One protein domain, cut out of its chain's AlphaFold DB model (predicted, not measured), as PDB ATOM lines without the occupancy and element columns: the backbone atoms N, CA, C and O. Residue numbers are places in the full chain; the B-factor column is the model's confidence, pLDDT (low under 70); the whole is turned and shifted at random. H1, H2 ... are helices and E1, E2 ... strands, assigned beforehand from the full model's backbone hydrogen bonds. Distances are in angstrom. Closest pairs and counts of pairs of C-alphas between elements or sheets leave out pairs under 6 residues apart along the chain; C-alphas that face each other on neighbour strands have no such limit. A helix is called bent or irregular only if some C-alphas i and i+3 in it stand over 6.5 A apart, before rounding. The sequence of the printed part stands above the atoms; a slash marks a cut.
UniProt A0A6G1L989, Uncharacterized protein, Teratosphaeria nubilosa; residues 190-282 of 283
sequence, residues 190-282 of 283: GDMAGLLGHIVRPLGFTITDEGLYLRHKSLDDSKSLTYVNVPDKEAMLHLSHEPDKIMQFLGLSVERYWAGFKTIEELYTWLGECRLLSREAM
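What this domain is: This is residues 190 to 282 of the 283 residues of an uncharacterized protein of Teratosphaeria nubilosa (UniProt A0A6G1L989). A small three-strand sheet, with helix H1 running along it over edge strand E1, forms the middle of an elongated domain whose two ends are built of other parts. At one end are the short helices H2 and H3 with the loop between them; toward the other, H4 leads from the sheet to H5 and H6, which lie side by side, and H7 comes back to the end of H1. The printed part has 93 residues, with seven named helices and three named strands in the order H1 E1 E2 H2 H3 E3 H4 H5 H6 H7. The sheet runs E1 E2 E3, antiparallel, and the class is mixed, helices and strands. It is only just compact, close to loose, with a radius of gyration of the C-alphas of 14.8 A and spans of 48 by 27 by 23 A.

Where its parts are: Find C-alpha 192 at (147.044, 155.123, 83.978); from there H1 runs 18.2 A through residues 192 to 203, irregular where C-alphas 199 and 202 are 7.0 A apart. E1 is residues 205 to 208, and E2, residues 211 to 215, covers 12.5 A. Next come H2, residues 217 to 223, and H3, residues 232 to 235. E3, residues 236 to 240, covers 12.0 A from C-alpha 236 at (129.370, 143.670, 88.784). H4 is residues 243 to 250, H5 is 254 to 259, H6 is 264 to 272 and covers 12.2 A, and H7, residues 279 to 282, ends at C-alpha 282 (139.200, 140.690, 70.670).

How they stand to each other: Look first at the hairpin E1 and E2, where N 206 and O 213 are 2.8 A apart, within hydrogen-bond range. E2 and E3 are antiparallel too, with N 214 and O 237 at 2.8 A. H1 is on the sheet at a height of 7.7 A, along the strands, at 6 degrees to E1 on the local plane; the closest C-alphas, of Gly 197 and Ile 207, are 5.4 A apart. H3 and H4 only graze the sheet. H2 and H3 only just touch, with 3 pairs of C-alphas within 8 A, the closest those of Leu 219 and Ala 235 at 6.0 A. H4 and H5 only just touch, only at the corner, with 3 pairs within 8 A, the closest C-alphas those of Asp 244 and Val 254 at 5.9 A. H5 and H6 are close but not clearly touching, at a shallow tilt of 8 degrees, opposite ways; the closest C-alphas, of Arg 256 and Trp 270, are 7.8 A apart. H1 and H7 only just touch, with 3 pairs, through residues 202 to 203 of H1; the C-alphas of Leu 203 and Met 282 are closest at 7.7 A. Every O i to N i+4 pair is within hydrogen-bond range in H2, H4, H5 and H6, and 6 of 8 in H1; H3 and H7 are too short for one.

The domain as a whole: The farthest C-alphas, of Tyr 227 and Lys 262, are 48.4 A apart. The printed part has no cut, and no link is long. Mean pLDDT of the printed part is 86.3; look for values under 70 at residues 218 to 234 and 279 to 282.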
ATOM      1  N   GLY A 190     149.132 159.196  87.046       88.25
ATOM      2  CA  GLY A 190     148.085 160.039  86.468       88.25
ATOM      3  C   GLY A 190     146.903 159.213  85.957       88.25
ATOM      4  O   GLY A 190     146.292 158.466  86.710       88.25
ATOM      5  N   ASP A 191     146.581 159.317  84.665       89.06
ATOM      6  CA  ASP A 191     145.422 158.634  84.057       89.06
ATOM      7  C   ASP A 191     145.697 157.165  83.659       89.06
ATOM      8  O   ASP A 191     145.045 156.594  82.781       89.06
ATOM      9  N   MET A 192     146.681 156.511  84.285       94.62
ATOM     10  CA  MET A 192     147.044 155.123  83.978       94.62
ATOM     11  C   MET A 192     145.867 154.161  84.178       94.62
ATOM     12  O   MET A 192     145.595 153.334  83.303       94.62
ATOM     13  N   ALA A 193     145.115 154.298  85.274       93.88
ATOM     14  CA  ALA A 193     143.930 153.476  85.509       93.88
ATOM     15  C   ALA A 193     142.806 153.740  84.495       93.88
ATOM     16  O   ALA A 193     142.094 152.801  84.129       93.88
ATOM     17  N   GLY A 194     142.669 154.971  83.989       94.06
ATOM     18  CA  GLY A 194     141.738 155.300  82.910       94.06
ATOM     19  C   GLY A 194     142.110 154.591  81.608       94.06
ATOM     20  O   GLY A 194     141.274 153.906  81.007       94.06
ATOM     21  N   LEU A 195     143.387 154.657  81.217       94.38
ATOM     22  CA  LEU A 195     143.923 153.937  80.057       94.38
ATOM     23  C   LEU A 195     143.737 152.423  80.190       94.38
ATOM     24  O   LEU A 195     143.226 151.775  79.272       94.38
ATOM     25  N   LEU A 196     144.085 151.853  81.344       94.44
ATOM     26  CA  LEU A 196     143.889 150.432  81.605       94.44
ATOM     27  C   LEU A 196     142.397 150.065  81.586       94.44
ATOM     28  O   LEU A 196     142.012 149.057  80.993       94.44
ATOM     29  N   GLY A 197     141.538 150.924  82.135       93.62
ATOM     30  CA  GLY A 197     140.085 150.816  82.054       93.62
ATOM     31  C   GLY A 197     139.588 150.713  80.610       93.62
ATOM     32  O   GLY A 197     138.775 149.842  80.302       93.62
ATOM     33  N   HIS A 198     140.116 151.532  79.698       92.00
ATOM     34  CA  HIS A 198     139.795 151.456  78.272       92.00
ATOM     35  C   HIS A 198     140.222 150.135  77.622       92.00
ATOM     36  O   HIS A 198     139.482 149.622  76.781       92.00
ATOM     37  N   ILE A 199     141.362 149.569  78.025       92.06
ATOM     38  CA  ILE A 199     141.863 148.283  77.515       92.06
ATOM     39  C   ILE A 199     140.952 147.129  77.941       92.06
ATOM     40  O   ILE A 199     140.605 146.275  77.128       92.06
ATOM     41  N   VAL A 200     140.554 147.091  79.214       91.81
ATOM     42  CA  VAL A 200     139.836 145.935  79.773       91.81
ATOM     43  C   VAL A 200     138.320 145.993  79.528       91.81
ATOM     44  O   VAL A 200     137.637 144.962  79.543       91.81
ATOM     45  N   ARG A 201     137.776 147.190  79.258       89.31
ATOM     46  CA  ARG A 201     136.333 147.421  79.095       89.31
ATOM     47  C   ARG A 201     135.681 146.597  77.977       89.31
ATOM     48  O   ARG A 201     134.620 146.047  78.262       89.31
ATOM     49  N   PRO A 202     136.235 146.450  76.761       86.88
ATOM     50  CA  PRO A 202     135.610 145.650  75.702       86.88
ATOM     51  C   PRO A 202     135.348 144.186  76.081       86.88
ATOM     52  O   PRO A 202     134.444 143.569  75.529       86.88
ATOM     53  N   LEU A 203     136.092 143.647  77.050       86.31
ATOM     54  CA  LEU A 203     135.986 142.255  77.499       86.31
ATOM     55  C   LEU A 203     135.135 142.092  78.762       86.31
ATOM     56  O   LEU A 203     135.180 141.061  79.425       86.31
ATOM     57  N   GLY A 204     134.357 143.120  79.107       88.50
ATOM     58  CA  GLY A 204     133.442 143.086  80.241       88.50
ATOM     59  C   GLY A 204     134.075 143.468  81.576       88.50
ATOM     60  O   GLY A 204     133.355 143.536  82.561       88.50
ATOM     61  N   PHE A 205     135.370 143.781  81.659       92.75
ATOM     62  CA  PHE A 205     135.984 144.163  82.937       92.75
ATOM     63  C   PHE A 205     135.893 145.668  83.209       92.75
ATOM     64  O   PHE A 205     135.996 146.475  82.284       92.75
ATOM     65  N   THR A 206     135.729 146.063  84.472       92.12
ATOM     66  CA  THR A 206     135.790 147.459  84.945       92.12
ATOM     67  C   THR A 206     136.880 147.588  85.993       92.12
ATOM     68  O   THR A 206     136.924 146.786  86.920       92.12
ATOM     69  N   ILE A 207     137.704 148.623  85.886       93.62
ATOM     70  CA  ILE A 207     138.603 149.058  86.958       93.62
ATOM     71  C   ILE A 207     137.947 150.247  87.653       93.62
ATOM     72  O   ILE A 207     137.400 151.126  86.989       93.62
ATOM     73  N   THR A 208     137.971 150.236  88.978       93.12
ATOM     74  CA  THR A 208     137.430 151.287  89.849       93.12
ATOM     75  C   THR A 208     138.424 151.578  90.966       93.12
ATOM     76  O   THR A 208     139.393 150.839  91.135       93.12
ATOM     77  N   ASP A 209     138.150 152.591  91.774       91.31
ATOM     78  CA  ASP A 209     138.849 152.887  93.027       91.31
ATOM     79  C   ASP A 209     138.697 151.793  94.105       91.31
ATOM     80  O   ASP A 209     139.460 151.776  95.065       91.31
ATOM     81  N   GLU A 210     137.771 150.842  93.930       92.75
ATOM     82  CA  GLU A 210     137.536 149.716  94.851       92.75
ATOM     83  C   GLU A 210     138.108 148.372  94.350       92.75
ATOM     84  O   GLU A 210     138.146 147.406  95.109       92.75
ATOM     85  N   GLY A 211     138.525 148.263  93.083       95.25
ATOM     86  CA  GLY A 211     139.098 147.028  92.535       95.25
ATOM     87  C   GLY A 211     138.824 146.793  91.050       95.25
ATOM     88  O   GLY A 211     138.286 147.650  90.336       95.25
ATOM     89  N   LEU A 212     139.166 145.582  90.596       96.12
ATOM     90  CA  LEU A 212     138.788 145.028  89.296       96.12
ATOM     91  C   LEU A 212     137.483 144.231  89.416       96.12
ATOM     92  O   LEU A 212     137.343 143.346  90.262       96.12
ATOM     93  N   TYR A 213     136.560 144.490  88.498       94.75
ATOM     94  CA  TYR A 213     135.235 143.886  88.444       94.75
ATOM     95  C   TYR A 213     134.972 143.239  87.085       94.75
ATOM     96  O   TYR A 213     135.421 143.744  86.057       94.75
ATOM     97  N   LEU A 214     134.179 142.169  87.063       92.19
ATOM     98  CA  LEU A 214     133.557 141.626  85.856       92.19
ATOM     99  C   LEU A 214     132.114 142.130  85.760       92.19
ATOM    100  O   LEU A 214     131.299 141.862  86.641       92.19
ATOM    101  N   ARG A 215     131.779 142.837  84.683       87.81
ATOM    102  CA  ARG A 215     130.413 143.269  84.374       87.81
ATOM    103  C   ARG A 215     129.634 142.133  83.735       87.81
ATOM    104  O   ARG A 215     130.096 141.483  82.799       87.81
ATOM    105  N   HIS A 216     128.414 141.934  84.209       78.38
ATOM    106  CA  HIS A 216     127.482 141.022  83.572       78.38
ATOM    107  C   HIS A 216     126.968 141.621  82.255       78.38
ATOM    108  O   HIS A 216     126.626 142.802  82.201       78.38
ATOM    109  N   LYS A 217     126.833 140.802  81.202       72.94
ATOM    110  CA  LYS A 217     126.343 141.247  79.880       72.94
ATOM    111  C   LYS A 217     124.982 141.951  79.957       72.94
ATOM    112  O   LYS A 217     124.745 142.916  79.243       72.94
ATOM    113  N   SER A 218     124.115 141.523  80.879       65.88
ATOM    114  CA  SER A 218     122.813 142.168  81.103       65.88
ATOM    115  C   SER A 218     122.918 143.632  81.538       65.88
ATOM    116  O   SER A 218     121.968 144.379  81.329       65.88
ATOM    117  N   LEU A 219     124.039 144.056  82.137       68.00
ATOM    118  CA  LEU A 219     124.288 145.466  82.433       68.00
ATOM    119  C   LEU A 219     124.484 146.257  81.138       68.00
ATOM    120  O   LEU A 219     123.855 147.298  80.959       68.00
ATOM    121  N   ASP A 220     125.299 145.735  80.222       66.31
ATOM    122  CA  ASP A 220     125.529 146.348  78.911       66.31
ATOM    123  C   ASP A 220     124.221 146.396  78.099       66.31
ATOM    124  O   ASP A 220     123.877 147.435  77.534       66.31
ATOM    125  N   ASP A 221     123.434 145.315  78.134       68.44
ATOM    126  CA  ASP A 221     122.123 145.247  77.481       68.44
ATOM    127  C   ASP A 221     121.129 146.245  78.108       68.44
ATOM    128  O   ASP A 221     120.388 146.914  77.387       68.44
ATOM    129  N   SER A 222     121.138 146.422  79.438       65.88
ATOM    130  CA  SER A 222     120.254 147.382  80.120       65.88
ATOM    131  C   SER A 222     120.531 148.833  79.718       65.88
ATOM    132  O   SER A 222     119.594 149.598  79.517       65.88
ATOM    133  N   LYS A 223     121.800 149.196  79.474       65.31
ATOM    134  CA  LYS A 223     122.196 150.545  79.022       65.31
ATOM    135  C   LYS A 223     121.725 150.866  77.599       65.31
ATOM    136  O   LYS A 223     121.697 152.034  77.216       65.31
ATOM    137  N   SER A 224     121.330 149.850  76.829       63.72
ATOM    138  CA  SER A 224     120.708 149.998  75.506       63.72
ATOM    139  C   SER A 224     119.175 150.130  75.549       63.72
ATOM    140  O   SER A 224     118.558 150.451  74.533       63.72
ATOM    141  N   LEU A 225     118.551 149.919  76.715       65.25
ATOM    142  CA  LEU A 225     117.101 149.941  76.906       65.25
ATOM    143  C   LEU A 225     116.678 151.189  77.691       65.25
ATOM    144  O   LEU A 225     116.989 151.342  78.866       65.25
ATOM    145  N   THR A 226     115.874 152.055  77.071       58.38
ATOM    146  CA  THR A 226     115.471 153.374  77.606       58.38
ATOM    147  C   THR A 226     114.719 153.335  78.949       58.38
ATOM    148  O   THR A 226     114.558 154.371  79.586       58.38
ATOM    149  N   TYR A 227     114.243 152.164  79.386       65.69
ATOM    150  CA  TYR A 227     113.365 152.008  80.555       65.69
ATOM    151  C   TYR A 227     113.874 150.999  81.595       65.69
ATOM    152  O   TYR A 227     113.164 150.711  82.556       65.69
ATOM    153  N   VAL A 228     115.080 150.449  81.415       59.72
ATOM    154  CA  VAL A 228     115.682 149.500  82.359       59.72
ATOM    155  C   VAL A 228     116.941 150.134  82.930       59.72
ATOM    156  O   VAL A 228     117.950 150.245  82.247       59.72
ATOM    157  N   ASN A 229     116.882 150.545  84.195       58.22
ATOM    158  CA  ASN A 229     118.050 151.035  84.918       58.22
ATOM    159  C   ASN A 229     118.474 149.975  85.939       58.22
ATOM    160  O   ASN A 229     117.910 149.915  87.030       58.22
ATOM    161  N   VAL A 230     119.410 149.103  85.560       62.16
ATOM    162  CA  VAL A 230     120.043 148.185  86.517       62.16
ATOM    163  C   VAL A 230     121.144 148.964  87.235       62.16
ATOM    164  O   VAL A 230     122.022 149.499  86.554       62.16
ATOM    165  N   PRO A 231     121.134 149.051  88.578       64.31
ATOM    166  CA  PRO A 231     122.219 149.691  89.309       64.31
ATOM    167  C   PRO A 231     123.560 149.026  88.974       64.31
ATOM    168  O   PRO A 231     123.705 147.814  89.121       64.31
ATOM    169  N   ASP A 232     124.554 149.821  88.563       66.00
ATOM    170  CA  ASP A 232     125.869 149.321  88.129       66.00
ATOM    171  C   ASP A 232     126.503 148.373  89.168       66.00
ATOM    172  O   ASP A 232     127.078 147.351  88.799       66.00
ATOM    173  N   LYS A 233     126.344 148.657  90.471       64.94
ATOM    174  CA  LYS A 233     126.908 147.841  91.562       64.94
ATOM    175  C   LYS A 233     126.274 146.446  91.698       64.94
ATOM    176  O   LYS A 233     126.931 145.546  92.202       64.94
ATOM    177  N   GLU A 234     125.039 146.239  91.242       69.00
ATOM    178  CA  GLU A 234     124.340 144.945  91.362       69.00
ATOM    179  C   GLU A 234     124.681 143.971  90.225       69.00
ATOM    180  O   GLU A 234     124.439 142.770  90.334       69.00
ATOM    181  N   ALA A 235     125.268 144.472  89.136       75.50
ATOM    182  CA  ALA A 235     125.614 143.680  87.959       75.50
ATOM    183  C   ALA A 235     127.131 143.547  87.743       75.50
ATOM    184  O   ALA A 235     127.579 143.210  86.643       75.50
ATOM    185  N   MET A 236     127.919 143.809  88.787       85.44
ATOM    186  CA  MET A 236     129.370 143.670  88.784       85.44
ATOM    187  C   MET A 236     129.817 142.643  89.822       85.44
ATOM    188  O   MET A 236     129.488 142.739  91.000       85.44
ATOM    189  N   LEU A 237     130.606 141.667  89.383       90.12
ATOM    190  CA  LEU A 237     131.274 140.712  90.256       90.12
ATOM    191  C   LEU A 237     132.670 141.242  90.590       90.12
ATOM    192  O   LEU A 237     133.509 141.352  89.696       90.12
ATOM    193  N   HIS A 238     132.923 141.556  91.862       93.69
ATOM    194  CA  HIS A 238     134.265 141.907  92.332       93.69
ATOM    195  C   HIS A 238     135.214 140.721  92.137       93.69
ATOM    196  O   HIS A 238     134.921 139.609  92.586       93.69
ATOM    197  N   LEU A 239     136.347 140.954  91.477       95.12
ATOM    198  CA  LEU A 239     137.364 139.930  91.249       95.12
ATOM    199  C   LEU A 239     138.487 140.033  92.277       95.12
ATOM    200  O   LEU A 239     138.830 139.040  92.914       95.12
ATOM    201  N   SER A 240     139.076 141.219  92.417       97.06
ATOM    202  CA  SER A 240     140.226 141.465  93.289       97.06
ATOM    203  C   SER A 240     140.441 142.968  93.479       97.06
ATOM    204  O   SER A 240     140.095 143.755  92.597       97.06
ATOM    205  N   HIS A 241     141.099 143.332  94.578       96.81
ATOM    206  CA  HIS A 241     141.743 144.630  94.801       96.81
ATOM    207  C   HIS A 241     143.248 144.460  95.098       96.81
ATOM    208  O   HIS A 241     143.916 145.380  95.539       96.81
ATOM    209  N   GLU A 242     143.833 143.282  94.879       97.75
ATOM    210  CA  GLU A 242     145.279 143.084  95.047       97.75
ATOM    211  C   GLU A 242     146.020 143.459  93.746       97.75
ATOM    212  O   GLU A 242     145.845 142.743  92.748       97.75
ATOM    213  N   PRO A 243     146.853 144.527  93.728       97.56
ATOM    214  CA  PRO A 243     147.500 145.024  92.507       97.56
ATOM    215  C   PRO A 243     148.293 143.953  91.764       97.56
ATOM    216  O   PRO A 243     148.099 143.755  90.568       97.56
ATOM    217  N   ASP A 244     149.126 143.198  92.483       98.12
ATOM    218  CA  ASP A 244     149.990 142.172  91.897       98.12
ATOM    219  C   ASP A 244     149.182 141.065  91.220       98.12
ATOM    220  O   ASP A 244     149.496 140.656  90.102       98.12
ATOM    221  N   LYS A 245     148.093 140.611  91.856       97.88
ATOM    222  CA  LYS A 245     147.204 139.594  91.274       97.88
ATOM    223  C   LYS A 245     146.513 140.112  90.017       97.88
ATOM    224  O   LYS A 245     146.364 139.365  89.053       97.88
ATOM    225  N   ILE A 246     146.101 141.378  90.016       97.44
ATOM    226  CA  ILE A 246     145.443 142.009  88.868       97.44
ATOM    227  C   ILE A 246     146.432 142.202  87.720       97.44
ATOM    228  O   ILE A 246     146.123 141.814  86.597       97.44
ATOM    229  N   MET A 247     147.636 142.708  87.988       97.75
ATOM    230  CA  MET A 247     148.696 142.828  86.985       97.75
ATOM    231  C   MET A 247     149.035 141.462  86.372       97.75
ATOM    232  O   MET A 247     149.002 141.315  85.150       97.75
ATOM    233  N   GLN A 248     149.238 140.426  87.194       97.56
ATOM    234  CA  GLN A 248     149.489 139.056  86.721       97.56
ATOM    235  C   GLN A 248     148.344 138.518  85.852       97.56
ATOM    236  O   GLN A 248     148.584 137.958  84.773       97.56
ATOM    237  N   PHE A 249     147.097 138.717  86.295       95.88
ATOM    238  CA  PHE A 249     145.899 138.343  85.545       95.88
ATOM    239  C   PHE A 249     145.849 139.035  84.176       95.88
ATOM    240  O   PHE A 249     145.645 138.375  83.156       95.88
ATOM    241  N   LEU A 250     146.126 140.339  84.132       95.31
ATOM    242  CA  LEU A 250     146.177 141.137  82.905       95.31
ATOM    243  C   LEU A 250     147.436 140.871  82.063       95.31
ATOM    244  O   LEU A 250     147.509 141.314  80.923       95.31
ATOM    245  N   GLY A 251     148.398 140.090  82.563       96.19
ATOM    246  CA  GLY A 251     149.655 139.800  81.863       96.19
ATOM    247  C   GLY A 251     150.666 140.946  81.879       96.19
ATOM    248  O   GLY A 251     151.584 140.937  81.072       96.19
ATOM    249  N   LEU A 252     150.506 141.902  82.790       97.12
ATOM    250  CA  LEU A 252     151.410 143.028  82.989       97.12
ATOM    251  C   LEU A 252     152.549 142.634  83.941       97.12
ATOM    252  O   LEU A 252     152.311 141.937  84.933       97.12
ATOM    253  N   SER A 253     153.779 143.087  83.675       97.69
ATOM    254  CA  SER A 253     154.915 142.816  84.572       97.69
ATOM    255  C   SER A 253     154.777 143.576  85.893       97.69
ATOM    256  O   SER A 253     154.822 144.807  85.925       97.69
ATOM    257  N   VAL A 254     154.663 142.824  86.990       98.00
ATOM    258  CA  VAL A 254     154.619 143.346  88.365       98.00
ATOM    259  C   VAL A 254     155.953 143.998  88.725       98.00
ATOM    260  O   VAL A 254     155.998 145.089  89.286       98.00
ATOM    261  N   GLU A 255     157.054 143.353  88.348       97.69
ATOM    262  CA  GLU A 255     158.410 143.814  88.634       97.69
ATOM    263  C   GLU A 255     158.685 145.163  87.973       97.69
ATOM    264  O   GLU A 255     159.251 146.054  88.602       97.69
ATOM    265  N   ARG A 256     158.256 145.329  86.715       96.94
ATOM    266  CA  ARG A 256     158.444 146.578  85.972       96.94
ATOM    267  C   ARG A 256     157.636 147.723  86.578       96.94
ATOM    268  O   ARG A 256     158.172 148.818  86.705       96.94
ATOM    269  N   TYR A 257     156.397 147.465  87.000       97.38
ATOM    270  CA  TYR A 257     155.568 148.471  87.665       97.38
ATOM    271  C   TYR A 257     156.225 148.986  88.954       97.38
ATOM    272  O   TYR A 257     156.379 150.195  89.134       97.38
ATOM    273  N   TRP A 258     156.668 148.073  89.826       95.56
ATOM    274  CA  TRP A 258     157.291 148.437  91.103       95.56
ATOM    275  C   TRP A 258     158.705 149.012  90.959       95.56
ATOM    276  O   TRP A 258     159.147 149.751  91.837       95.56
ATOM    277  N   ALA A 259     159.415 148.710  89.867       96.38
ATOM    278  CA  ALA A 259     160.685 149.358  89.535       96.38
ATOM    279  C   ALA A 259     160.511 150.818  89.074       96.38
ATOM    280  O   ALA A 259     161.457 151.604  89.164       96.38
ATOM    281  N   GLY A 260     159.313 151.173  88.608       95.94
ATOM    282  CA  GLY A 260     158.966 152.494  88.104       95.94
ATOM    283  C   GLY A 260     159.288 152.715  86.626       95.94
ATOM    284  O   GLY A 260     160.045 151.965  86.007       95.94
ATOM    285  N   PHE A 261     158.704 153.775  86.062       96.38
ATOM    286  CA  PHE A 261     158.890 154.184  84.666       96.38
ATOM    287  C   PHE A 261     159.610 155.529  84.597       96.38
ATOM    288  O   PHE A 261     159.241 156.470  85.300       96.38
ATOM    289  N   LYS A 262     160.624 155.636  83.738       93.25
ATOM    290  CA  LYS A 262     161.378 156.884  83.541       93.25
ATOM    291  C   LYS A 262     160.739 157.799  82.509       93.25
ATOM    292  O   LYS A 262     160.903 159.010  82.596       93.25
ATOM    293  N   THR A 263     160.043 157.217  81.538       95.69
ATOM    294  CA  THR A 263     159.411 157.939  80.433       95.69
ATOM    295  C   THR A 263     157.961 157.510  80.267       95.69
ATOM    296  O   THR A 263     157.576 156.401  80.657       95.69
ATOM    297  N   ILE A 264     157.149 158.375  79.659       94.19
ATOM    298  CA  ILE A 264     155.761 158.036  79.322       94.19
ATOM    299  C   ILE A 264     155.728 156.847  78.349       94.19
ATOM    300  O   ILE A 264     154.874 155.969  78.463       94.19
ATOM    301  N   GLU A 265     156.701 156.763  77.439       95.44
ATOM    302  CA  GLU A 265     156.826 155.650  76.494       95.44
ATOM    303  C   GLU A 265     157.049 154.306  77.206       95.44
ATOM    304  O   GLU A 265     156.477 153.289  76.810       95.44
ATOM    305  N   GLU A 266     157.839 154.273  78.286       96.75
ATOM    306  CA  GLU A 266     158.026 153.056  79.079       96.75
ATOM    307  C   GLU A 266     156.719 152.608  79.748       96.75
ATOM    308  O   GLU A 266     156.409 151.412  79.719       96.75
ATOM    309  N   LEU A 267     155.942 153.550  80.296       96.69
ATOM    310  CA  LEU A 267     154.623 153.283  80.877       96.69
ATOM    311  C   LEU A 267     153.646 152.739  79.822       96.69
ATOM    312  O   LEU A 267     152.967 151.739  80.056       96.69
ATOM    313  N   TYR A 268     153.596 153.354  78.639       95.19
ATOM    314  CA  TYR A 268     152.727 152.909  77.545       95.19
ATOM    315  C   TYR A 268     153.146 151.562  76.970       95.19
ATOM    316  O   TYR A 268     152.289 150.723  76.695       95.19
ATOM    317  N   THR A 269     154.450 151.317  76.850       95.75
ATOM    318  CA  THR A 269     154.970 150.008  76.447       95.75
ATOM    319  C   THR A 269     154.506 148.934  77.424       95.75
ATOM    320  O   THR A 269     154.046 147.884  76.992       95.75
ATOM    321  N   TRP A 270     154.585 149.204  78.730       97.12
ATOM    322  CA  TRP A 270     154.107 148.280  79.754       97.12
ATOM    323  C   TRP A 270     152.592 148.057  79.678       97.12
ATOM    324  O   TRP A 270     152.163 146.910  79.661       97.12
ATOM    325  N   LEU A 271     151.775 149.106  79.524       95.56
ATOM    326  CA  LEU A 271     150.327 148.948  79.297       95.56
ATOM    327  C   LEU A 271     150.024 148.102  78.045       95.56
ATOM    328  O   LEU A 271     149.071 147.320  78.038       95.56
ATOM    329  N   GLY A 272     150.854 148.227  77.007       94.06
ATOM    330  CA  GLY A 272     150.792 147.437  75.778       94.06
ATOM    331  C   GLY A 272     151.079 145.941  75.960       94.06
ATOM    332  O   GLY A 272     150.672 145.145  75.117       94.06
ATOM    333  N   GLU A 273     151.721 145.538  77.062       94.06
ATOM    334  CA  GLU A 273     151.937 144.126  77.420       94.06
ATOM    335  C   GLU A 273     150.643 143.443  77.890       94.06
ATOM    336  O   GLU A 273     150.598 142.217  78.006       94.06
ATOM    337  N   CYS A 274     149.575 144.213  78.143       94.38
ATOM    338  CA  CYS A 274     148.295 143.673  78.575       94.38
ATOM    339  C   CYS A 274     147.807 142.593  77.600       94.38
ATOM    340  O   CYS A 274     147.517 142.856  76.430       94.38
ATOM    341  N   ARG A 275     147.634 141.364  78.101       91.44
ATOM    342  CA  ARG A 275     147.261 140.191  77.291       91.44
ATOM    343  C   ARG A 275     145.905 140.339  76.597       91.44
ATOM    344  O   ARG A 275     145.611 139.608  75.658       91.44
ATOM    345  N   LEU A 276     145.077 141.268  77.074       88.06
ATOM    346  CA  LEU A 276     143.752 141.568  76.536       88.06
ATOM    347  C   LEU A 276     143.798 142.419  75.254       88.06
ATOM    348  O   LEU A 276     142.775 142.584  74.598       88.06
ATOM    349  N   LEU A 277     144.977 142.918  74.867       83.75
ATOM    350  CA  LEU A 277     145.208 143.601  73.590       83.75
ATOM    351  C   LEU A 277     145.493 142.638  72.426       83.75
ATOM    352  O   LEU A 277     145.709 143.083  71.297       83.75
ATOM    353  N   SER A 278     145.510 141.321  72.663       72.50
ATOM    354  CA  SER A 278     145.772 140.350  71.602       72.50
ATOM    355  C   SER A 278     144.573 140.191  70.662       72.50
ATOM    356  O   SER A 278     143.409 140.322  71.048       72.50
ATOM    357  N   ARG A 279     144.858 139.841  69.401       59.16
ATOM    358  CA  ARG A 279     143.823 139.558  68.397       59.16
ATOM    359  C   ARG A 279     142.875 138.446  68.859       59.16
ATOM    360  O   ARG A 279     141.694 138.506  68.552       59.16
ATOM    361  N   GLU A 280     143.386 137.447  69.577       62.69
ATOM    362  CA  GLU A 280     142.577 136.344  70.111       62.69
ATOM    363  C   GLU A 280     141.646 136.785  71.242       62.69
ATOM    364  O   GLU A 280     140.589 136.193  71.403       62.69
ATOM    365  N   ALA A 281     142.015 137.812  72.010       59.12
ATOM    366  CA  ALA A 281     141.159 138.352  73.058       59.12
ATOM    367  C   ALA A 281     140.003 139.194  72.489       59.12
ATOM    368  O   ALA A 281     138.956 139.286  73.119       59.12
ATOM    369  N   MET A 282     140.182 139.800  71.309       56.78
ATOM    370  CA  MET A 282     139.200 140.690  70.670       56.78
ATOM    371  C   MET A 282     138.275 140.015  69.638       56.78
ATOM    372  O   MET A 282     137.391 140.693  69.107       56.78
TER     373      MET A 282